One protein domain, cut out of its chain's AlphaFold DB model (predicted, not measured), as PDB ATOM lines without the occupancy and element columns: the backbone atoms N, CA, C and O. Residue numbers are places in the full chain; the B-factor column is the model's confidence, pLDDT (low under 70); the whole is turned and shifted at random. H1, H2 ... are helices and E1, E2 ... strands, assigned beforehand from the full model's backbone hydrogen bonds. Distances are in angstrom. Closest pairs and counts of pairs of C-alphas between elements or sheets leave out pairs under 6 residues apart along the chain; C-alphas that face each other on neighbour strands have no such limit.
ATOM      1  N   SER A 258       2.082  21.005 -43.904       62.78
ATOM      2  CA  SER A 258       3.018  20.370 -44.837       62.78
ATOM      3  C   SER A 258       3.165  18.849 -44.673       62.78
ATOM      4  O   SER A 258       3.155  18.146 -45.671       62.78
ATOM      5  N   VAL A 259       3.230  18.320 -43.449       63.53
ATOM      6  CA  VAL A 259       3.362  16.878 -43.183       63.53
ATOM      7  C   VAL A 259       2.043  16.158 -43.460       63.53
ATOM      8  O   VAL A 259       2.039  15.086 -44.053       63.53
ATOM      9  N   LEU A 260       0.901  16.766 -43.118       64.25
ATOM     10  CA  LEU A 260      -0.408  16.226 -43.509       64.25
ATOM     11  C   LEU A 260      -0.584  16.220 -45.033       64.25
ATOM     12  O   LEU A 260      -1.189  15.300 -45.580       64.25
ATOM     13  N   ASP A 261      -0.065  17.235 -45.721       68.69
ATOM     14  CA  ASP A 261      -0.083  17.302 -47.180       68.69
ATOM     15  C   ASP A 261       0.906  16.301 -47.807       68.69
ATOM     16  O   ASP A 261       0.571  15.705 -48.825       68.69
ATOM     17  N   GLN A 262       2.047  16.016 -47.167       66.62
ATOM     18  CA  GLN A 262       2.956  14.928 -47.559       66.62
ATOM     19  C   GLN A 262       2.311  13.554 -47.384       66.62
ATOM     20  O   GLN A 262       2.398  12.736 -48.289       66.62
ATOM     21  N   VAL A 263       1.616  13.305 -46.269       64.50
ATOM     22  CA  VAL A 263       0.867  12.056 -46.058       64.50
ATOM     23  C   VAL A 263      -0.199  11.898 -47.146       64.50
ATOM     24  O   VAL A 263      -0.292  10.840 -47.761       64.50
ATOM     25  N   LYS A 264      -0.958  12.957 -47.465       67.00
ATOM     26  CA  LYS A 264      -1.910  12.928 -48.593       67.00
ATOM     27  C   LYS A 264      -1.218  12.651 -49.928       67.00
ATOM     28  O   LYS A 264      -1.739  11.848 -50.695       67.00
ATOM     29  N   LEU A 265      -0.088  13.308 -50.199       67.81
ATOM     30  CA  LEU A 265       0.664  13.156 -51.444       67.81
ATOM     31  C   LEU A 265       1.193  11.732 -51.597       67.81
ATOM     32  O   LEU A 265       0.911  11.116 -52.614       67.81
ATOM     33  N   GLN A 266       1.849  11.179 -50.571       64.75
ATOM     34  CA  GLN A 266       2.334   9.796 -50.572       64.75
ATOM     35  C   GLN A 266       1.211   8.813 -50.889       64.75
ATOM     36  O   GLN A 266       1.418   7.842 -51.605       64.75
ATOM     37  N   ILE A 267      -0.001   9.068 -50.398       60.41
ATOM     38  CA  ILE A 267      -1.127   8.181 -50.674       60.41
ATOM     39  C   ILE A 267      -1.675   8.369 -52.088       60.41
ATOM     40  O   ILE A 267      -2.023   7.386 -52.739       60.41
ATOM     41  N   SER A 268      -1.746   9.607 -52.583       63.50
ATOM     42  CA  SER A 268      -2.062   9.865 -53.991       63.50
ATOM     43  C   SER A 268      -1.037   9.209 -54.919       63.50
ATOM     44  O   SER A 268      -1.429   8.571 -55.885       63.50
ATOM     45  N   GLU A 269       0.249   9.254 -54.581       65.50
ATOM     46  CA  GLU A 269       1.322   8.585 -55.322       65.50
ATOM     47  C   GLU A 269       1.204   7.058 -55.254       65.50
ATOM     48  O   GLU A 269       1.282   6.399 -56.285       65.50
ATOM     49  N   MET A 270       0.945   6.484 -54.072       62.31
ATOM     50  CA  MET A 270       0.683   5.044 -53.921       62.31
ATOM     51  C   MET A 270      -0.536   4.596 -54.735       62.31
ATOM     52  O   MET A 270      -0.570   3.464 -55.216       62.31
ATOM     53  N   HIS A 271      -1.527   5.474 -54.892       59.00
ATOM     54  CA  HIS A 271      -2.690   5.246 -55.738       59.00
ATOM     55  C   HIS A 271      -2.361   5.323 -57.231       59.00
ATOM     56  O   HIS A 271      -2.727   4.421 -57.986       59.00
ATOM     57  N   ASP A 272      -1.663   6.370 -57.653       60.50
ATOM     58  CA  ASP A 272      -1.381   6.633 -59.062       60.50
ATOM     59  C   ASP A 272      -0.337   5.661 -59.630       60.50
ATOM     60  O   ASP A 272      -0.453   5.238 -60.781       60.50
ATOM     61  N   ALA A 273       0.629   5.230 -58.812       57.09
ATOM     62  CA  ALA A 273       1.669   4.276 -59.194       57.09
ATOM     63  C   ALA A 273       1.126   2.900 -59.609       57.09
ATOM     64  O   ALA A 273       1.817   2.166 -60.310       57.09
ATOM     65  N   GLN A 274      -0.093   2.537 -59.204       54.91
ATOM     66  CA  GLN A 274      -0.623   1.191 -59.441       54.91
ATOM     67  C   GLN A 274      -1.407   1.035 -60.731       54.91
ATOM     68  O   GLN A 274      -1.664  -0.096 -61.133       54.91
ATOM     69  N   GLY A 275      -1.762   2.138 -61.395       49.53
ATOM     70  CA  GLY A 275      -2.630   2.105 -62.563       49.53
ATOM     71  C   GLY A 275      -4.012   1.531 -62.227       49.53
ATOM     72  O   GLY A 275      -4.189   0.504 -61.581       49.53
ATOM     73  N   SER A 276      -5.073   2.167 -62.692       46.53
ATOM     74  CA  SER A 276      -6.402   1.558 -62.684       46.53
ATOM     75  C   SER A 276      -6.448   0.414 -63.711       46.53
ATOM     76  O   SER A 276      -7.026   0.557 -64.784       46.53
ATOM     77  N   GLN A 277      -5.809  -0.725 -63.423       41.97
ATOM     78  CA  GLN A 277      -5.927  -1.917 -64.256       41.97
ATOM     79  C   GLN A 277      -7.283  -2.586 -63.965       41.97
ATOM     80  O   GLN A 277      -7.549  -2.997 -62.830       41.97
ATOM     81  N   PRO A 278      -8.176  -2.684 -64.964       40.03
ATOM     82  CA  PRO A 278      -9.409  -3.444 -64.830       40.03
ATOM     83  C   PRO A 278      -9.093  -4.926 -64.515       40.03
ATOM     84  O   PRO A 278      -8.155  -5.457 -65.110       40.03
ATOM     85  N   PRO A 279      -9.838  -5.655 -63.645       38.38
ATOM     86  CA  PRO A 279      -9.753  -7.106 -63.638       38.38
ATOM     87  C   PRO A 279     -10.026  -7.614 -65.063       38.38
ATOM     88  O   PRO A 279     -10.884  -7.052 -65.752       38.38
ATOM     89  N   PRO A 280      -9.338  -8.681 -65.500       41.81
ATOM     90  CA  PRO A 280      -9.259  -9.106 -66.903       41.81
ATOM     91  C   PRO A 280     -10.579  -9.605 -67.533       41.81
ATOM     92  O   PRO A 280     -10.561 -10.202 -68.603       41.81
ATOM     93  N   SER A 281     -11.731  -9.385 -66.896       38.84
ATOM     94  CA  SER A 281     -13.035  -9.920 -67.304       38.84
ATOM     95  C   SER A 281     -14.203  -8.926 -67.246       38.84
ATOM     96  O   SER A 281     -15.345  -9.339 -67.437       38.84
ATOM     97  N   LEU A 282     -13.963  -7.628 -67.016       35.91
ATOM     98  CA  LEU A 282     -15.023  -6.608 -67.030       35.91
ATOM     99  C   LEU A 282     -14.884  -5.667 -68.239       35.91
ATOM    100  O   LEU A 282     -13.788  -5.166 -68.489       35.91
ATOM    101  N   PRO A 283     -15.971  -5.411 -68.996       30.22
ATOM    102  CA  PRO A 283     -15.931  -4.524 -70.148       30.22
ATOM    103  C   PRO A 283     -15.614  -3.094 -69.708       30.22
ATOM    104  O   PRO A 283     -16.261  -2.528 -68.823       30.22
ATOM    105  N   THR A 284     -14.605  -2.512 -70.349       33.62
ATOM    106  CA  THR A 284     -14.162  -1.135 -70.165       33.62
ATOM    107  C   THR A 284     -15.293  -0.185 -70.562       33.62
ATOM    108  O   THR A 284     -15.566   0.001 -71.746       33.62
ATOM    109  N   VAL A 285     -15.977   0.427 -69.592       35.09
ATOM    110  CA  VAL A 285     -16.903   1.528 -69.892       35.09
ATOM    111  C   VAL A 285     -16.065   2.783 -70.104       35.09
ATOM    112  O   VAL A 285     -15.640   3.448 -69.161       35.09
ATOM    113  N   SER A 286     -15.799   3.087 -71.369       35.62
ATOM    114  CA  SER A 286     -15.264   4.365 -71.827       35.62
ATOM    115  C   SER A 286     -16.243   5.487 -71.462       35.62
ATOM    116  O   SER A 286     -17.260   5.652 -72.134       35.62
ATOM    117  N   GLY A 287     -15.975   6.236 -70.384       38.50
ATOM    118  CA  GLY A 287     -16.856   7.348 -70.005       38.50
ATOM    119  C   GLY A 287     -16.568   8.137 -68.723       38.50
ATOM    120  O   GLY A 287     -17.340   9.049 -68.434       38.50
ATOM    121  N   SER A 288     -15.515   7.864 -67.943       35.47
ATOM    122  CA  SER A 288     -15.206   8.719 -66.784       35.47
ATOM    123  C   SER A 288     -14.556  10.033 -67.232       35.47
ATOM    124  O   SER A 288     -13.547  10.049 -67.939       35.47
ATOM    125  N   LYS A 289     -15.153  11.164 -66.835       30.42
ATOM    126  CA  LYS A 289     -14.598  12.503 -67.082       30.42
ATOM    127  C   LYS A 289     -13.266  12.665 -66.326       30.42
ATOM    128  O   LYS A 289     -13.161  12.193 -65.191       30.42
ATOM    129  N   PRO A 290     -12.270  13.372 -66.887       30.05
ATOM    130  CA  PRO A 290     -11.036  13.674 -66.172       30.05
ATOM    131  C   PRO A 290     -11.359  14.593 -64.985       30.05
ATOM    132  O   PRO A 290     -11.805  15.723 -65.179       30.05
ATOM    133  N   GLY A 291     -11.192  14.092 -63.756       37.84
ATOM    134  CA  GLY A 291     -11.415  14.856 -62.520       37.84
ATOM    135  C   GLY A 291     -12.205  14.147 -61.411       37.84
ATOM    136  O   GLY A 291     -12.232  14.654 -60.289       37.84
ATOM    137  N   GLU A 292     -12.818  12.984 -61.660       43.16
ATOM    138  CA  GLU A 292     -13.391  12.177 -60.573       43.16
ATOM    139  C   GLU A 292     -12.267  11.500 -59.780       43.16
ATOM    140  O   GLU A 292     -11.610  10.584 -60.268       43.16
ATOM    141  N   LYS A 293     -12.028  11.979 -58.550       46.91
ATOM    142  CA  LYS A 293     -11.055  11.388 -57.622       46.91
ATOM    143  C   LYS A 293     -11.421   9.930 -57.354       46.91
ATOM    144  O   LYS A 293     -12.398   9.636 -56.668       46.91
ATOM    145  N   THR A 294     -10.612   9.030 -57.883       52.97
ATOM    146  CA  THR A 294     -10.678   7.590 -57.677       52.97
ATOM    147  C   THR A 294     -10.494   7.277 -56.185       52.97
ATOM    148  O   THR A 294      -9.499   7.659 -55.574       52.97
ATOM    149  N   MET A 295     -11.477   6.621 -55.562       60.12
ATOM    150  CA  MET A 295     -11.420   6.237 -54.146       60.12
ATOM    151  C   MET A 295     -10.912   4.796 -54.017       60.12
ATOM    152  O   MET A 295     -11.436   3.902 -54.682       60.12
ATOM    153  N   MET A 296      -9.916   4.566 -53.156       76.50
ATOM    154  CA  MET A 296      -9.394   3.226 -52.857       76.50
ATOM    155  C   MET A 296     -10.303   2.480 -51.892       76.50
ATOM    156  O   MET A 296     -10.790   3.055 -50.915       76.50
ATOM    157  N   PHE A 297     -10.464   1.181 -52.125       81.06
ATOM    158  CA  PHE A 297     -11.179   0.294 -51.219       81.06
ATOM    159  C   PHE A 297     -10.261  -0.816 -50.729       81.06
ATOM    160  O   PHE A 297      -9.508  -1.393 -51.505       81.06
ATOM    161  N   VAL A 298     -10.357  -1.142 -49.445       85.50
ATOM    162  CA  VAL A 298      -9.570  -2.193 -48.797       85.50
ATOM    163  C   VAL A 298     -10.494  -3.256 -48.223       85.50
ATOM    164  O   VAL A 298     -11.539  -2.951 -47.639       85.50
ATOM    165  N   ASN A 299     -10.108  -4.518 -48.372       88.50
ATOM    166  CA  ASN A 299     -10.713  -5.610 -47.624       88.50
ATOM    167  C   ASN A 299     -10.027  -5.701 -46.257       88.50
ATOM    168  O   ASN A 299      -8.867  -6.093 -46.163       88.50
ATOM    169  N   THR A 300     -10.735  -5.340 -45.190       88.56
ATOM    170  CA  THR A 300     -10.169  -5.183 -43.835       88.56
ATOM    171  C   THR A 300      -9.824  -6.490 -43.118       88.56
ATOM    172  O   THR A 300      -9.387  -6.453 -41.969       88.56
ATOM    173  N   GLU A 301      -9.994  -7.630 -43.788       88.44
ATOM    174  CA  GLU A 301      -9.565  -8.946 -43.309       88.44
ATOM    175  C   GLU A 301      -8.253  -9.383 -43.964       88.44
ATOM    176  O   GLU A 301      -7.368  -9.892 -43.289       88.44
ATOM    177  N   CYS A 302      -8.103  -9.165 -45.275       90.00
ATOM    178  CA  CYS A 302      -6.920  -9.615 -46.016       90.00
ATOM    179  C   CYS A 302      -5.963  -8.500 -46.438       90.00
ATOM    180  O   CYS A 302      -4.910  -8.801 -46.984       90.00
ATOM    181  N   GLY A 303      -6.327  -7.230 -46.255       89.19
ATOM    182  CA  GLY A 303      -5.477  -6.088 -46.580       89.19
ATOM    183  C   GLY A 303      -5.437  -5.695 -48.055       89.19
ATOM    184  O   GLY A 303      -5.013  -4.587 -48.367       89.19
ATOM    185  N   HIS A 304      -5.904  -6.558 -48.964       87.50
ATOM    186  CA  HIS A 304      -5.872  -6.284 -50.398       87.50
ATOM    187  C   HIS A 304      -6.675  -5.035 -50.765       87.50
ATOM    188  O   HIS A 304      -7.852  -4.900 -50.403       87.50
ATOM    189  N   ILE A 305      -6.025  -4.160 -51.525       81.62
ATOM    190  CA  ILE A 305      -6.586  -2.923 -52.052       81.62
ATOM    191  C   ILE A 305      -7.098  -3.135 -53.472       81.62
ATOM    192  O   ILE A 305      -6.517  -3.874 -54.261       81.62
ATOM    193  N   GLN A 306      -8.218  -2.490 -53.786       75.06
ATOM    194  CA  GLN A 306      -8.823  -2.476 -55.113       75.06
ATOM    195  C   GLN A 306      -9.126  -1.030 -55.529       75.06
ATOM    196  O   GLN A 306      -9.752  -0.270 -54.781       75.06
ATOM    197  N   GLY A 307      -8.654  -0.655 -56.722       62.41
ATOM    198  CA  GLY A 307      -8.976   0.609 -57.390       62.41
ATOM    199  C   GLY A 307     -10.382   0.591 -58.001       62.41
ATOM    200  O   GLY A 307     -10.934  -0.469 -58.291       62.41
ATOM    201  N   HIS A 308     -10.985   1.771 -58.154       59.09
ATOM    202  CA  HIS A 308     -12.403   1.948 -58.479       59.09
ATOM    203  C   HIS A 308     -12.909   1.144 -59.690       59.09
ATOM    204  O   HIS A 308     -12.419   1.278 -60.808       59.09
ATOM    205  N   TYR A 309     -14.034   0.467 -59.455       51.44
ATOM    206  CA  TYR A 309     -15.126   0.313 -60.409       51.44
ATOM    207  C   TYR A 309     -16.363   1.027 -59.865       51.44
ATOM    208  O   TYR A 309     -16.603   1.005 -58.654       51.44
ATOM    209  N   THR A 310     -17.185   1.565 -60.770       42.81
ATOM    210  CA  THR A 310     -18.474   2.271 -60.555       42.81
ATOM    211  C   THR A 310     -19.464   1.574 -59.609       42.81
ATOM    212  O   THR A 310     -20.442   2.168 -59.168       42.81
ATOM    213  N   TRP A 311     -19.185   0.331 -59.228       48.69
ATOM    214  CA  TRP A 311     -19.929  -0.488 -58.282       48.69
ATOM    215  C   TRP A 311     -19.911   0.018 -56.831       48.69
ATOM    216  O   TRP A 311     -20.816  -0.334 -56.083       48.69
ATOM    217  N   HIS A 312     -18.894   0.767 -56.385       49.75
ATOM    218  CA  HIS A 312     -18.718   1.070 -54.950       49.75
ATOM    219  C   HIS A 312     -19.291   2.418 -54.487       49.75
ATOM    220  O   HIS A 312     -19.643   2.550 -53.311       49.75
ATOM    221  N   ALA A 313     -19.447   3.395 -55.387       44.41
ATOM    222  CA  ALA A 313     -20.025   4.700 -55.056       44.41
ATOM    223  C   ALA A 313     -21.489   4.583 -54.580       44.41
ATOM    224  O   ALA A 313     -21.884   5.243 -53.620       44.41
ATOM    225  N   ASP A 314     -22.253   3.667 -55.183       48.62
ATOM    226  CA  ASP A 314     -23.660   3.412 -54.846       48.62
ATOM    227  C   ASP A 314     -23.823   2.476 -53.625       48.62
ATOM    228  O   ASP A 314     -24.827   2.489 -52.912       48.62
ATOM    229  N   GLN A 315     -22.792   1.679 -53.315       50.78
ATOM    230  CA  GLN A 315     -22.823   0.689 -52.231       50.78
ATOM    231  C   GLN A 315     -22.576   1.271 -50.840       50.78
ATOM    232  O   GLN A 315     -22.971   0.647 -49.857       50.78
ATOM    233  N   ASN A 316     -22.005   2.478 -50.726       50.75
ATOM    234  CA  ASN A 316     -21.856   3.165 -49.436       50.75
ATOM    235  C   ASN A 316     -23.200   3.505 -48.759       50.75
ATOM    236  O   ASN A 316     -23.197   3.864 -47.580       50.75
ATOM    237  N   ARG A 317     -24.326   3.324 -49.460       54.34
ATOM    238  CA  ARG A 317     -25.694   3.455 -48.934       54.34
ATOM    239  C   ARG A 317     -26.361   2.119 -48.578       54.34
ATOM    240  O   ARG A 317     -27.414   2.132 -47.955       54.34
ATOM    241  N   LYS A 318     -25.768   0.978 -48.953       56.84
ATOM    242  CA  LYS A 318     -26.349  -0.360 -48.741       56.84
ATOM    243  C   LYS A 318     -25.915  -0.990 -47.406       56.84
ATOM    244  O   LYS A 318     -24.807  -0.667 -46.949       56.84
ATOM    245  N   PRO A 319     -26.729  -1.884 -46.805       58.38
ATOM    246  CA  PRO A 319     -26.373  -2.664 -45.613       58.38
ATOM    247  C   PRO A 319     -25.058  -3.444 -45.773       58.38
ATOM    248  O   PRO A 319     -24.674  -3.806 -46.883       58.38
ATOM    249  N   LEU A 320     -24.355  -3.712 -44.666       60.00
ATOM    250  CA  LEU A 320     -23.028  -4.354 -44.667       60.00
ATOM    251  C   LEU A 320     -23.030  -5.750 -45.319       60.00
ATOM    252  O   LEU A 320     -22.062  -6.123 -45.980       60.00
ATOM    253  N   GLU A 321     -24.125  -6.489 -45.161       58.97
ATOM    254  CA  GLU A 321     -24.345  -7.830 -45.719       58.97
ATOM    255  C   GLU A 321     -24.340  -7.809 -47.255       58.97
ATOM    256  O   GLU A 321     -23.694  -8.639 -47.891       58.97
ATOM    257  N   GLU A 322     -24.930  -6.775 -47.863       57.22
ATOM    258  CA  GLU A 322     -24.931  -6.562 -49.317       57.22
ATOM    259  C   GLU A 322     -23.579  -6.063 -49.859       57.22
ATOM    260  O   GLU A 322     -23.368  -5.997 -51.073       57.22
ATOM    261  N   ARG A 323     -22.646  -5.698 -48.970       62.81
ATOM    262  CA  ARG A 323     -21.284  -5.278 -49.333       62.81
ATOM    263  C   ARG A 323     -20.279  -6.421 -49.309       62.81
ATOM    264  O   ARG A 323     -19.138  -6.205 -49.718       62.81
ATOM    265  N   MET A 324     -20.653  -7.601 -48.814       68.69
ATOM    266  CA  MET A 324     -19.758  -8.755 -48.751       68.69
ATOM    267  C   MET A 324     -19.341  -9.175 -50.162       68.69
ATOM    268  O   MET A 324     -20.172  -9.567 -50.978       68.69
ATOM    269  N   LYS A 325     -18.042  -9.088 -50.466       71.69
ATOM    270  CA  LYS A 325     -17.496  -9.454 -51.777       71.69
ATOM    271  C   LYS A 325     -16.261 -10.325 -51.634       71.69
ATOM    272  O   LYS A 325     -15.480 -10.177 -50.696       71.69
ATOM    273  N   ASN A 326     -16.072 -11.199 -52.617       78.31
ATOM    274  CA  ASN A 326     -14.838 -11.951 -52.785       78.31
ATOM    275  C   ASN A 326     -13.692 -10.998 -53.116       78.31
ATOM    276  O   ASN A 326     -13.754 -10.261 -54.100       78.31
ATOM    277  N   CYS A 327     -12.610 -11.058 -52.347       79.44
ATOM    278  CA  CYS A 327     -11.352 -10.472 -52.778       79.44
ATOM    279  C   CYS A 327     -10.883 -11.158 -54.073       79.44
ATOM    280  O   CYS A 327     -10.803 -12.386 -54.129       79.44
ATOM    281  N   PHE A 328     -10.547 -10.396 -55.119       76.56
ATOM    282  CA  PHE A 328     -10.124 -10.981 -56.397       76.56
ATOM    283  C   PHE A 328      -8.849 -11.822 -56.268       76.56
ATOM    284  O   PHE A 328      -8.751 -12.851 -56.942       76.56
ATOM    285  N   HIS A 329      -7.952 -11.431 -55.357       80.62
ATOM    286  CA  HIS A 329      -6.647 -12.053 -55.142       80.62
ATOM    287  C   HIS A 329      -6.722 -13.314 -54.276       80.62
ATOM    288  O   HIS A 329      -6.212 -14.354 -54.675       80.62
ATOM    289  N   CYS A 330      -7.391 -13.256 -53.120       85.38
ATOM    290  CA  CYS A 330      -7.387 -14.356 -52.143       85.38
ATOM    291  C   CYS A 330      -8.756 -15.007 -51.896       85.38
ATOM    292  O   CYS A 330      -8.863 -15.901 -51.064       85.38
ATOM    293  N   LYS A 331      -9.813 -14.553 -52.582       83.25
ATOM    294  CA  LYS A 331     -11.198 -15.059 -52.480       83.25
ATOM    295  C   LYS A 331     -11.856 -14.950 -51.096       83.25
ATOM    296  O   LYS A 331     -12.979 -15.407 -50.933       83.25
ATOM    297  N   ILE A 332     -11.224 -14.288 -50.123       84.12
ATOM    298  CA  ILE A 332     -11.838 -13.992 -48.819       84.12
ATOM    299  C   ILE A 332     -13.071 -13.098 -49.019       84.12
ATOM    300  O   ILE A 332     -12.976 -12.038 -49.644       84.12
ATOM    301  N   VAL A 333     -14.215 -13.522 -48.471       81.56
ATOM    302  CA  VAL A 333     -15.501 -12.814 -48.565       81.56
ATOM    303  C   VAL A 333     -15.646 -11.836 -47.402       81.56
ATOM    304  O   VAL A 333     -15.968 -12.243 -46.287       81.56
ATOM    305  N   ARG A 334     -15.455 -10.539 -47.649       81.50
ATOM    306  CA  ARG A 334     -15.690  -9.476 -46.655       81.50
ATOM    307  C   ARG A 334     -16.073  -8.159 -47.331       81.50
ATOM    308  O   ARG A 334     -15.858  -8.011 -48.535       81.50
ATOM    309  N   PRO A 335     -16.674  -7.209 -46.594       75.94
ATOM    310  CA  PRO A 335     -16.951  -5.892 -47.138       75.94
ATOM    311  C   PRO A 335     -15.656  -5.152 -47.468       75.94
ATOM    312  O   PRO A 335     -14.744  -5.050 -46.648       75.94
ATOM    313  N   PHE A 336     -15.608  -4.609 -48.678       81.62
ATOM    314  CA  PHE A 336     -14.617  -3.615 -49.062       81.62
ATOM    315  C   PHE A 336     -15.063  -2.256 -48.534       81.62
ATOM    316  O   PHE A 336     -16.173  -1.802 -48.829       81.62
ATOM    317  N   VAL A 337     -14.206  -1.611 -47.752       83.00
ATOM    318  CA  VAL A 337     -14.478  -0.293 -47.171       83.00
ATOM    319  C   VAL A 337     -13.565   0.753 -47.795       83.00
ATOM    320  O   VAL A 337     -12.444   0.422 -48.185       83.00
ATOM    321  N   PRO A 338     -14.024   2.008 -47.908       82.75
ATOM    322  CA  PRO A 338     -13.172   3.075 -48.397       82.75
ATOM    323  C   PRO A 338     -11.968   3.273 -47.477       82.75
ATOM    324  O   PRO A 338     -12.123   3.349 -46.255       82.75
ATOM    325  N   VAL A 339     -10.791   3.422 -48.074       83.06
ATOM    326  CA  VAL A 339      -9.601   3.869 -47.357       83.06
ATOM    327  C   VAL A 339      -9.775   5.351 -47.019       83.06
ATOM    328  O   VAL A 339     -10.035   6.177 -47.896       83.06
ATOM    329  N   ARG A 340      -9.674   5.685 -45.731       83.12
ATOM    330  CA  ARG A 340      -9.788   7.056 -45.201       83.12
ATOM    331  C   ARG A 340      -8.529   7.427 -44.446       83.12
ATOM    332  O   ARG A 340      -7.864   6.549 -43.923       83.12
ATOM    333  N   PHE A 341      -8.224   8.710 -44.310       80.56
ATOM    334  CA  PHE A 341      -7.003   9.134 -43.622       80.56
ATOM    335  C   PHE A 341      -7.273   9.572 -42.194       80.56
ATOM    336  O   PHE A 341      -8.231  10.301 -41.926       80.56
ATOM    337  N   GLY A 342      -6.398   9.147 -41.285       82.38
ATOM    338  CA  GLY A 342      -6.288   9.756 -39.969       82.38
ATOM    339  C   GLY A 342      -5.683  11.150 -40.097       82.38
ATOM    340  O   GLY A 342      -4.470  11.295 -40.194       82.38
ATOM    341  N   LEU A 343      -6.521  12.178 -40.145       81.69
ATOM    342  CA  LEU A 343      -6.122  13.566 -40.355       81.69
ATOM    343  C   LEU A 343      -5.771  14.292 -39.062       81.69
ATOM    344  O   LEU A 343      -5.080  15.303 -39.137       81.69
ATOM    345  N   GLU A 344      -6.241  13.825 -37.903       87.88
ATOM    346  CA  GLU A 344      -5.920  14.475 -36.632       87.88
ATOM    347  C   GLU A 344      -4.482  14.162 -36.208       87.88
ATOM    348  O   GLU A 344      -4.206  13.049 -35.756       87.88
ATOM    349  N   PRO A 345      -3.560  15.126 -36.317       84.38
ATOM    350  CA  PRO A 345      -2.141  14.872 -36.139       84.38
ATOM    351  C   PRO A 345      -1.735  14.407 -34.741       84.38
ATOM    352  O   PRO A 345      -0.810  13.614 -34.594       84.38
ATOM    353  N   LEU A 346      -2.429  14.877 -33.707       87.75
ATOM    354  CA  LEU A 346      -2.072  14.596 -32.319       87.75
ATOM    355  C   LEU A 346      -2.352  13.144 -31.899       87.75
ATOM    356  O   LEU A 346      -1.901  12.723 -30.834       87.75
ATOM    357  N   ILE A 347      -3.057  12.378 -32.735       90.56
ATOM    358  CA  ILE A 347      -3.359  10.954 -32.540       90.56
ATOM    359  C   ILE A 347      -2.226  10.044 -33.049       90.56
ATOM    360  O   ILE A 347      -2.157   8.873 -32.669       90.56
ATOM    361  N   HIS A 348      -1.332  10.564 -33.891       87.38
ATOM    362  CA  HIS A 348      -0.229   9.805 -34.479       87.38
ATOM    363  C   HIS A 348       0.979   9.747 -33.543       87.38
ATOM    364  O   HIS A 348       1.347  10.755 -32.934       87.38
ATOM    365  N   GLN A 349       1.614   8.575 -33.464       85.06
ATOM    366  CA  GLN A 349       2.922   8.400 -32.813       85.06
ATOM    367  C   GLN A 349       4.066   8.854 -33.716       85.06
ATOM    368  O   GLN A 349       5.041   9.440 -33.251       85.06
ATOM    369  N   ASP A 350       3.912   8.600 -35.012       77.31
ATOM    370  CA  ASP A 350       4.843   8.948 -36.071       77.31
ATOM    371  C   ASP A 350       4.070   9.303 -37.349       77.31
ATOM    372  O   ASP A 350       2.883   9.005 -37.472       77.31
ATOM    373  N   PHE A 351       4.760   9.934 -38.298       76.94
ATOM    374  CA  PHE A 351       4.215  10.308 -39.608       76.94
ATOM    375  C   PHE A 351       4.867   9.511 -40.739       76.94
ATOM    376  O   PHE A 351       5.058  10.033 -41.836       76.94
ATOM    377  N   SER A 352       5.267   8.265 -40.464       81.50
ATOM    378  CA  SER A 352       5.738   7.362 -41.511       81.50
ATOM    379  C   SER A 352       4.605   7.013 -42.479       81.50
ATOM    380  O   SER A 352       3.426   7.277 -42.219       81.50
ATOM    381  N   SER A 353       4.963   6.442 -43.630       81.81
ATOM    382  CA  SER A 353       3.988   6.140 -44.673       81.81
ATOM    383  C   SER A 353       2.865   5.238 -44.144       81.81
ATOM    384  O   SER A 353       3.129   4.262 -43.431       81.81
ATOM    385  N   PRO A 354       1.601   5.538 -44.478       86.44
ATOM    386  CA  PRO A 354       0.471   4.763 -44.003       86.44
ATOM    387  C   PRO A 354       0.461   3.422 -44.727       86.44
ATOM    388  O   PRO A 354       0.088   3.325 -45.889       86.44
ATOM    389  N   THR A 355       0.903   2.381 -44.035       88.62
ATOM    390  CA  THR A 355       1.012   1.012 -44.559       88.62
ATOM    391  C   THR A 355      -0.099   0.103 -44.046       88.62
ATOM    392  O   THR A 355      -0.244  -1.018 -44.527       88.62
ATOM    393  N   HIS A 356      -0.891   0.560 -43.074       92.69
ATOM    394  CA  HIS A 356      -1.927  -0.226 -42.411       92.69
ATOM    395  C   HIS A 356      -3.255   0.524 -42.384       92.69
ATOM    396  O   HIS A 356      -3.286   1.747 -42.487       92.69
ATOM    397  N   VAL A 357      -4.357  -0.200 -42.200       92.94
ATOM    398  CA  VAL A 357      -5.690   0.367 -41.946       92.94
ATOM    399  C   VAL A 357      -6.299  -0.221 -40.682       92.94
ATOM    400  O   VAL A 357      -6.138  -1.409 -40.406       92.94
ATOM    401  N   PHE A 358      -7.059   0.581 -39.939       95.50
ATOM    402  CA  PHE A 358      -7.895   0.077 -38.851       95.50
ATOM    403  C   PHE A 358      -9.063  -0.757 -39.386       95.50
ATOM    404  O   PHE A 358      -9.760  -0.361 -40.326       95.50
ATOM    405  N   SER A 359      -9.317  -1.896 -38.745       92.94
ATOM    406  CA  SER A 359     -10.418  -2.801 -39.076       92.94
ATOM    407  C   SER A 359     -11.548  -2.654 -38.051       92.94
ATOM    408  O   SER A 359     -11.275  -2.731 -36.853       92.94
ATOM    409  N   PRO A 360     -12.809  -2.437 -38.475       91.81
ATOM    410  CA  PRO A 360     -13.311  -2.559 -39.849       91.81
ATOM    411  C   PRO A 360     -13.412  -1.229 -40.621       91.81
ATOM    412  O   PRO A 360     -13.952  -1.212 -41.722       91.81
ATOM    413  N   CYS A 361     -12.980  -0.099 -40.055       91.25
ATOM    414  CA  CYS A 361     -13.381   1.224 -40.553       91.25
ATOM    415  C   CYS A 361     -12.574   1.772 -41.745       91.25
ATOM    416  O   CYS A 361     -13.020   2.748 -42.352       91.25
ATOM    417  N   GLY A 362     -11.419   1.182 -42.070       90.12
ATOM    418  CA  GLY A 362     -10.597   1.561 -43.225       90.12
ATOM    419  C   GLY A 362      -9.723   2.804 -43.025       90.12
ATOM    420  O   GLY A 362      -9.221   3.350 -44.003       90.12
ATOM    421  N   HIS A 363      -9.537   3.283 -41.789       91.31
ATOM    422  CA  HIS A 363      -8.651   4.422 -41.523       91.31
ATOM    423  C   HIS A 363      -7.182   4.023 -41.678       91.31
ATOM    424  O   HIS A 363      -6.665   3.275 -40.851       91.31
ATOM    425  N   ALA A 364      -6.538   4.529 -42.726       89.25
ATOM    426  CA  ALA A 364      -5.139   4.346 -43.058       89.25
ATOM    427  C   ALA A 364      -4.220   5.133 -42.127       89.25
ATOM    428  O   ALA A 364      -4.461   6.308 -41.822       89.25
ATOM    429  N   ILE A 365      -3.172   4.450 -41.680       90.19
ATOM    430  CA  ILE A 365      -2.272   4.909 -40.638       90.19
ATOM    431  C   ILE A 365      -0.922   4.173 -40.706       90.19
ATOM    432  O   ILE A 365      -0.809   3.097 -41.300       90.19
ATOM    433  N   ALA A 366       0.107   4.753 -40.089       89.69
ATOM    434  CA  ALA A 366       1.394   4.100 -39.877       89.69
ATOM    435  C   ALA A 366       1.290   2.901 -38.917       89.69
ATOM    436  O   ALA A 366       0.453   2.878 -38.009       89.69
ATOM    437  N   GLU A 367       2.183   1.920 -39.072       92.44
ATOM    438  CA  GLU A 367       2.157   0.671 -38.300       92.44
ATOM    439  C   GLU A 367       2.232   0.888 -36.781       92.44
ATOM    440  O   GLU A 367       1.459   0.278 -36.040       92.44
ATOM    441  N   GLN A 368       3.130   1.751 -36.290       91.62
ATOM    442  CA  GLN A 368       3.307   1.927 -34.840       91.62
ATOM    443  C   GLN A 368       2.061   2.547 -34.208       91.62
ATOM    444  O   GLN A 368       1.563   2.058 -33.192       91.62
ATOM    445  N   THR A 369       1.488   3.552 -34.877       92.25
ATOM    446  CA  THR A 369       0.215   4.154 -34.477       92.25
ATOM    447  C   THR A 369      -0.920   3.118 -34.494       92.25
ATOM    448  O   THR A 369      -1.710   3.077 -33.550       92.25
ATOM    449  N   ALA A 370      -0.988   2.234 -35.500       94.50
ATOM    450  CA  ALA A 370      -1.970   1.144 -35.530       94.50
ATOM    451  C   ALA A 370      -1.825   0.203 -34.323       94.50
ATOM    452  O   ALA A 370      -2.800  -0.060 -33.617       94.50
ATOM    453  N   ARG A 371      -0.594  -0.255 -34.052       94.94
ATOM    454  CA  ARG A 371      -0.271  -1.156 -32.934       94.94
ATOM    455  C   ARG A 371      -0.621  -0.545 -31.585       94.94
ATOM    456  O   ARG A 371      -1.209  -1.228 -30.750       94.94
ATOM    457  N   TYR A 372      -0.309   0.734 -31.382       94.31
ATOM    458  CA  TYR A 372      -0.667   1.433 -30.154       94.31
ATOM    459  C   TYR A 372      -2.173   1.429 -29.922       94.31
ATOM    460  O   TYR A 372      -2.636   0.914 -28.909       94.31
ATOM    461  N   TRP A 373      -2.953   1.959 -30.865       95.44
ATOM    462  CA  TRP A 373      -4.396   2.110 -30.671       95.44
ATOM    463  C   TRP A 373      -5.150   0.779 -30.649       95.44
ATOM    464  O   TRP A 373      -6.207   0.696 -30.031       95.44
ATOM    465  N   ALA A 374      -4.602  -0.277 -31.256       94.81
ATOM    466  CA  ALA A 374      -5.121  -1.632 -31.097       94.81
ATOM    467  C   ALA A 374      -4.880  -2.201 -29.687       94.81
ATOM    468  O   ALA A 374      -5.738  -2.911 -29.162       94.81
ATOM    469  N   ASN A 375      -3.751  -1.858 -29.062       93.31
ATOM    470  CA  ASN A 375      -3.391  -2.291 -27.711       93.31
ATOM    471  C   ASN A 375      -4.106  -1.488 -26.603       93.31
ATOM    472  O   ASN A 375      -4.336  -2.000 -25.509       93.31
ATOM    473  N   ILE A 376      -4.487  -0.235 -26.867       93.25
ATOM    474  CA  ILE A 376      -5.234   0.582 -25.905       93.25
ATOM    475  C   ILE A 376      -6.713   0.201 -25.893       93.25
ATOM    476  O   ILE A 376      -7.408   0.298 -26.900       93.25
ATOM    477  N   THR A 377      -7.229  -0.119 -24.708       92.81
ATOM    478  CA  THR A 377      -8.660  -0.341 -24.497       92.81
ATOM    479  C   THR A 377      -9.302   0.880 -23.839       92.81
ATOM    480  O   THR A 377      -8.796   1.419 -22.854       92.81
ATOM    481  N   ILE A 378     -10.420   1.345 -24.391       92.62
ATOM    482  CA  ILE A 378     -11.156   2.530 -23.939       92.62
ATOM    483  C   ILE A 378     -12.459   2.086 -23.259       92.62
ATOM    484  O   ILE A 378     -13.100   1.149 -23.749       92.62
ATOM    485  N   PRO A 379     -12.863   2.710 -22.133       91.69
ATOM    486  CA  PRO A 379     -14.135   2.420 -21.487       91.69
ATOM    487  C   PRO A 379     -15.310   2.515 -22.463       91.69
ATOM    488  O   PRO A 379     -15.477   3.501 -23.174       91.69
ATOM    489  N   HIS A 380     -16.157   1.494 -22.463       84.81
ATOM    490  CA  HIS A 380     -17.349   1.413 -23.291       84.81
ATOM    491  C   HIS A 380     -18.528   0.944 -22.431       84.81
ATOM    492  O   HIS A 380     -18.555  -0.178 -21.916       84.81
ATOM    493  N   GLY A 381     -19.533   1.805 -22.266       80.12
ATOM    494  CA  GLY A 381     -20.639   1.554 -21.341       80.12
ATOM    495  C   GLY A 381     -20.178   1.463 -19.880       80.12
ATOM    496  O   GLY A 381     -19.186   2.072 -19.481       80.12
ATOM    497  N   SER A 382     -20.912   0.709 -19.058       75.69
ATOM    498  CA  SER A 382     -20.683   0.665 -17.607       75.69
ATOM    499  C   SER A 382     -19.621  -0.337 -17.147       75.69
ATOM    500  O   SER A 382     -19.055  -0.131 -16.074       75.69
ATOM    501  N   LYS A 383     -19.359  -1.398 -17.924       79.75
ATOM    502  CA  LYS A 383     -18.523  -2.545 -17.506       79.75
ATOM    503  C   LYS A 383     -17.511  -3.036 -18.548       79.75
ATOM    504  O   LYS A 383     -16.721  -3.919 -18.241       79.75
ATOM    505  N   SER A 384     -17.546  -2.534 -19.786       86.00
ATOM    506  CA  SER A 384     -16.705  -3.070 -20.866       86.00
ATOM    507  C   SER A 384     -15.608  -2.101 -21.280       86.00
ATOM    508  O   SER A 384     -15.731  -0.892 -21.098       86.00
ATOM    509  N   PHE A 385     -14.541  -2.640 -21.857       91.69
ATOM    510  CA  PHE A 385     -13.468  -1.881 -22.484       91.69
ATOM    511  C   PHE A 385     -13.276  -2.416 -23.899       91.69
ATOM    512  O   PHE A 385     -13.357  -3.625 -24.118       91.69
ATOM    513  N   LYS A 386     -13.050  -1.526 -24.863       92.75
ATOM    514  CA  LYS A 386     -12.847  -1.892 -26.266       92.75
ATOM    515  C   LYS A 386     -11.739  -1.049 -26.869       92.75
ATOM    516  O   LYS A 386     -11.679   0.152 -26.615       92.75
ATOM    517  N   SER A 387     -10.902  -1.652 -27.698       94.69
ATOM    518  CA  SER A 387     -10.047  -0.880 -28.596       94.69
ATOM    519  C   SER A 387     -10.927  -0.247 -29.671       94.69
ATOM    520  O   SER A 387     -11.845  -0.887 -30.191       94.69
ATOM    521  N   ILE A 388     -10.691   1.023 -29.985       95.31
ATOM    522  CA  ILE A 388     -11.471   1.768 -30.980       95.31
ATOM    523  C   ILE A 388     -10.530   2.470 -31.952       95.31
ATOM    524  O   ILE A 388      -9.406   2.823 -31.602       95.31
ATOM    525  N   CYS A 389     -11.002   2.711 -33.172       95.94
ATOM    526  CA  CYS A 389     -10.319   3.617 -34.078       95.94
ATOM    527  C   CYS A 389     -10.347   5.025 -33.463       95.94
ATOM    528  O   CYS A 389     -11.437   5.565 -33.254       95.94
ATOM    529  N   PRO A 390      -9.193   5.663 -33.219       95.50
ATOM    530  CA  PRO A 390      -9.159   6.963 -32.561       95.50
ATOM    531  C   PRO A 390      -9.693   8.098 -33.448       95.50
ATOM    532  O   PRO A 390     -10.006   9.178 -32.955       95.50
ATOM    533  N   PHE A 391      -9.829   7.860 -34.754       93.88
ATOM    534  CA  PHE A 391     -10.313   8.851 -35.711       93.88
ATOM    535  C   PHE A 391     -11.834   8.869 -35.834       93.88
ATOM    536  O   PHE A 391     -12.396   9.944 -35.967       93.88
ATOM    537  N   CYS A 392     -12.514   7.724 -35.723       92.94
ATOM    538  CA  CYS A 392     -13.973   7.660 -35.891       92.94
ATOM    539  C   CYS A 392     -14.732   6.988 -34.740       92.94
ATOM    540  O   CYS A 392     -15.949   6.865 -34.805       92.94
ATOM    541  N   GLY A 393     -14.046   6.480 -33.717       92.75
ATOM    542  CA  GLY A 393     -14.661   5.867 -32.538       92.75
ATOM    543  C   GLY A 393     -15.260   4.474 -32.765       92.75
ATOM    544  O   GLY A 393     -15.765   3.866 -31.825       92.75
ATOM    545  N   VAL A 394     -15.204   3.941 -33.991       93.00
ATOM    546  CA  VAL A 394     -15.670   2.581 -34.311       93.00
ATOM    547  C   VAL A 394     -14.816   1.555 -33.567       93.00
ATOM    548  O   VAL A 394     -13.588   1.638 -33.599       93.00
ATOM    549  N   SER A 395     -15.460   0.582 -32.916       93.50
ATOM    550  CA  SER A 395     -14.764  -0.517 -32.237       93.50
ATOM    551  C   SER A 395     -13.924  -1.333 -33.214       93.50
ATOM    552  O   SER A 395     -14.384  -1.673 -34.304       93.50
ATOM    553  N   LEU A 396     -12.697  -1.639 -32.806       94.44
ATOM    554  CA  LEU A 396     -11.774  -2.452 -33.578       94.44
ATOM    555  C   LEU A 396     -12.104  -3.942 -33.424       94.44
ATOM    556  O   LEU A 396     -12.512  -4.386 -32.350       94.44
ATOM    557  N   CYS A 397     -11.915  -4.706 -34.499       89.81
ATOM    558  CA  CYS A 397     -12.206  -6.143 -34.552       89.81
ATOM    559  C   CYS A 397     -10.937  -6.966 -34.818       89.81
ATOM    560  O   CYS A 397     -10.042  -6.512 -35.532       89.81
ATOM    561  N   GLY A 398     -10.874  -8.200 -34.304       88.94
ATOM    562  CA  GLY A 398      -9.711  -9.081 -34.482       88.94
ATOM    563  C   GLY A 398      -8.439  -8.454 -33.900       88.94
ATOM    564  O   GLY A 398      -8.449  -7.989 -32.765       88.94
ATOM    565  N   TYR A 399      -7.367  -8.387 -34.696       90.44
ATOM    566  CA  TYR A 399      -6.136  -7.659 -34.339       90.44
ATOM    567  C   TYR A 399      -6.306  -6.129 -34.310       90.44
ATOM    568  O   TYR A 399      -5.429  -5.410 -33.842       90.44
ATOM    569  N   GLY A 400      -7.420  -5.621 -34.834       94.06
ATOM    570  CA  GLY A 400      -7.779  -4.208 -34.875       94.06
ATOM    571  C   GLY A 400      -7.216  -3.421 -36.056       94.06
ATOM    572  O   GLY A 400      -7.719  -2.341 -36.359       94.06
ATOM    573  N   PHE A 401      -6.246  -3.965 -36.782       95.44
ATOM    574  CA  PHE A 401      -5.696  -3.371 -37.996       95.44
ATOM    575  C   PHE A 401      -5.191  -4.451 -38.961       95.44
ATOM    576  O   PHE A 401      -5.002  -5.601 -38.570       95.44
ATOM    577  N   VAL A 402      -4.978  -4.077 -40.223       94.50
ATOM    578  CA  VAL A 402      -4.429  -4.951 -41.270       94.50
ATOM    579  C   VAL A 402      -3.449  -4.177 -42.155       94.50
ATOM    580  O   VAL A 402      -3.654  -2.986 -42.404       94.50
ATOM    581  N   ARG A 403      -2.372  -4.830 -42.607       93.75
ATOM    582  CA  ARG A 403      -1.421  -4.264 -43.581       93.75
ATOM    583  C   ARG A 403      -2.117  -4.119 -44.928       93.75
ATOM    584  O   ARG A 403      -2.783  -5.048 -45.369       93.75
ATOM    585  N   MET A 404      -1.972  -2.973 -45.576       89.38
ATOM    586  CA  MET A 404      -2.462  -2.775 -46.935       89.38
ATOM    587  C   MET A 404      -1.584  -3.561 -47.910       89.38
ATOM    588  O   MET A 404      -0.360  -3.480 -47.840       89.38
TER     589      MET A 404
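What this domain is: This is residues 258 to 404 of the 410 residues of an uncharacterized protein of Trichoplax adhaerens (UniProt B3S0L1). Little regular structure: long loops join two small antiparallel sheets, E1-E3-E2 and E5-E4-E8, with H3 over the second and hairpin E6-E7 at one end. The 147 printed residues run H1 E1 H2 E2 E3 E4 E5 H3 E6 E7 E8, mixed class, under half in these elements. It is compact, radius of gyration of the C-alphas 16.3 A, spans 53 by 39 by 26 A.

How they stand to each other: H1, residues 258 to 272, touches no helix. E1, 297 to 299, neighbours E3, 333 to 338 (N 298 to O 337, 2.9 A). H2, 320 to 323, only grazes their sheet. E2, 324 to 326, and E3 form a hairpin (N 325 to O 334, 3.1 A). E1, H2, E2 make a split strand-helix-strand unit, E3 between the strands, crossover right-handed. E4, 356 to 358, neighbours E5, 363 to 365, in a hairpin (N 365 to O 356, 2.8 A), and E8, 401 to 403 (N 357 to O 402, 2.9 A). H3, 367 to 375, runs along E4, height 8.9 A.

Where its parts are: H1 begins at C-alpha 258 (3.018, 20.370, -44.837) and is 20.3 A long; E3 is 16.1 A, H3 12.3 A. The hairpin of E6, 378 to 380, and E7, 384 to 386, has N 380 and O 384 at 2.8 A. Every O i to N i+4 pair in H1 and H3 is within hydrogen-bond range; H2 is too short for one. E8 ends at C-alpha 403 (-1.421, -4.264, -43.581).

The domain as a whole: The C-alphas farthest apart, Ser 286 and Lys 383, are 54.9 A apart. The printed part has no cut. The links H1 to E1, E1 to H2, E3 to E4 and E7 to E8 are long. pLDDT is under 70 in residues 258 to 295 and 307 to 324.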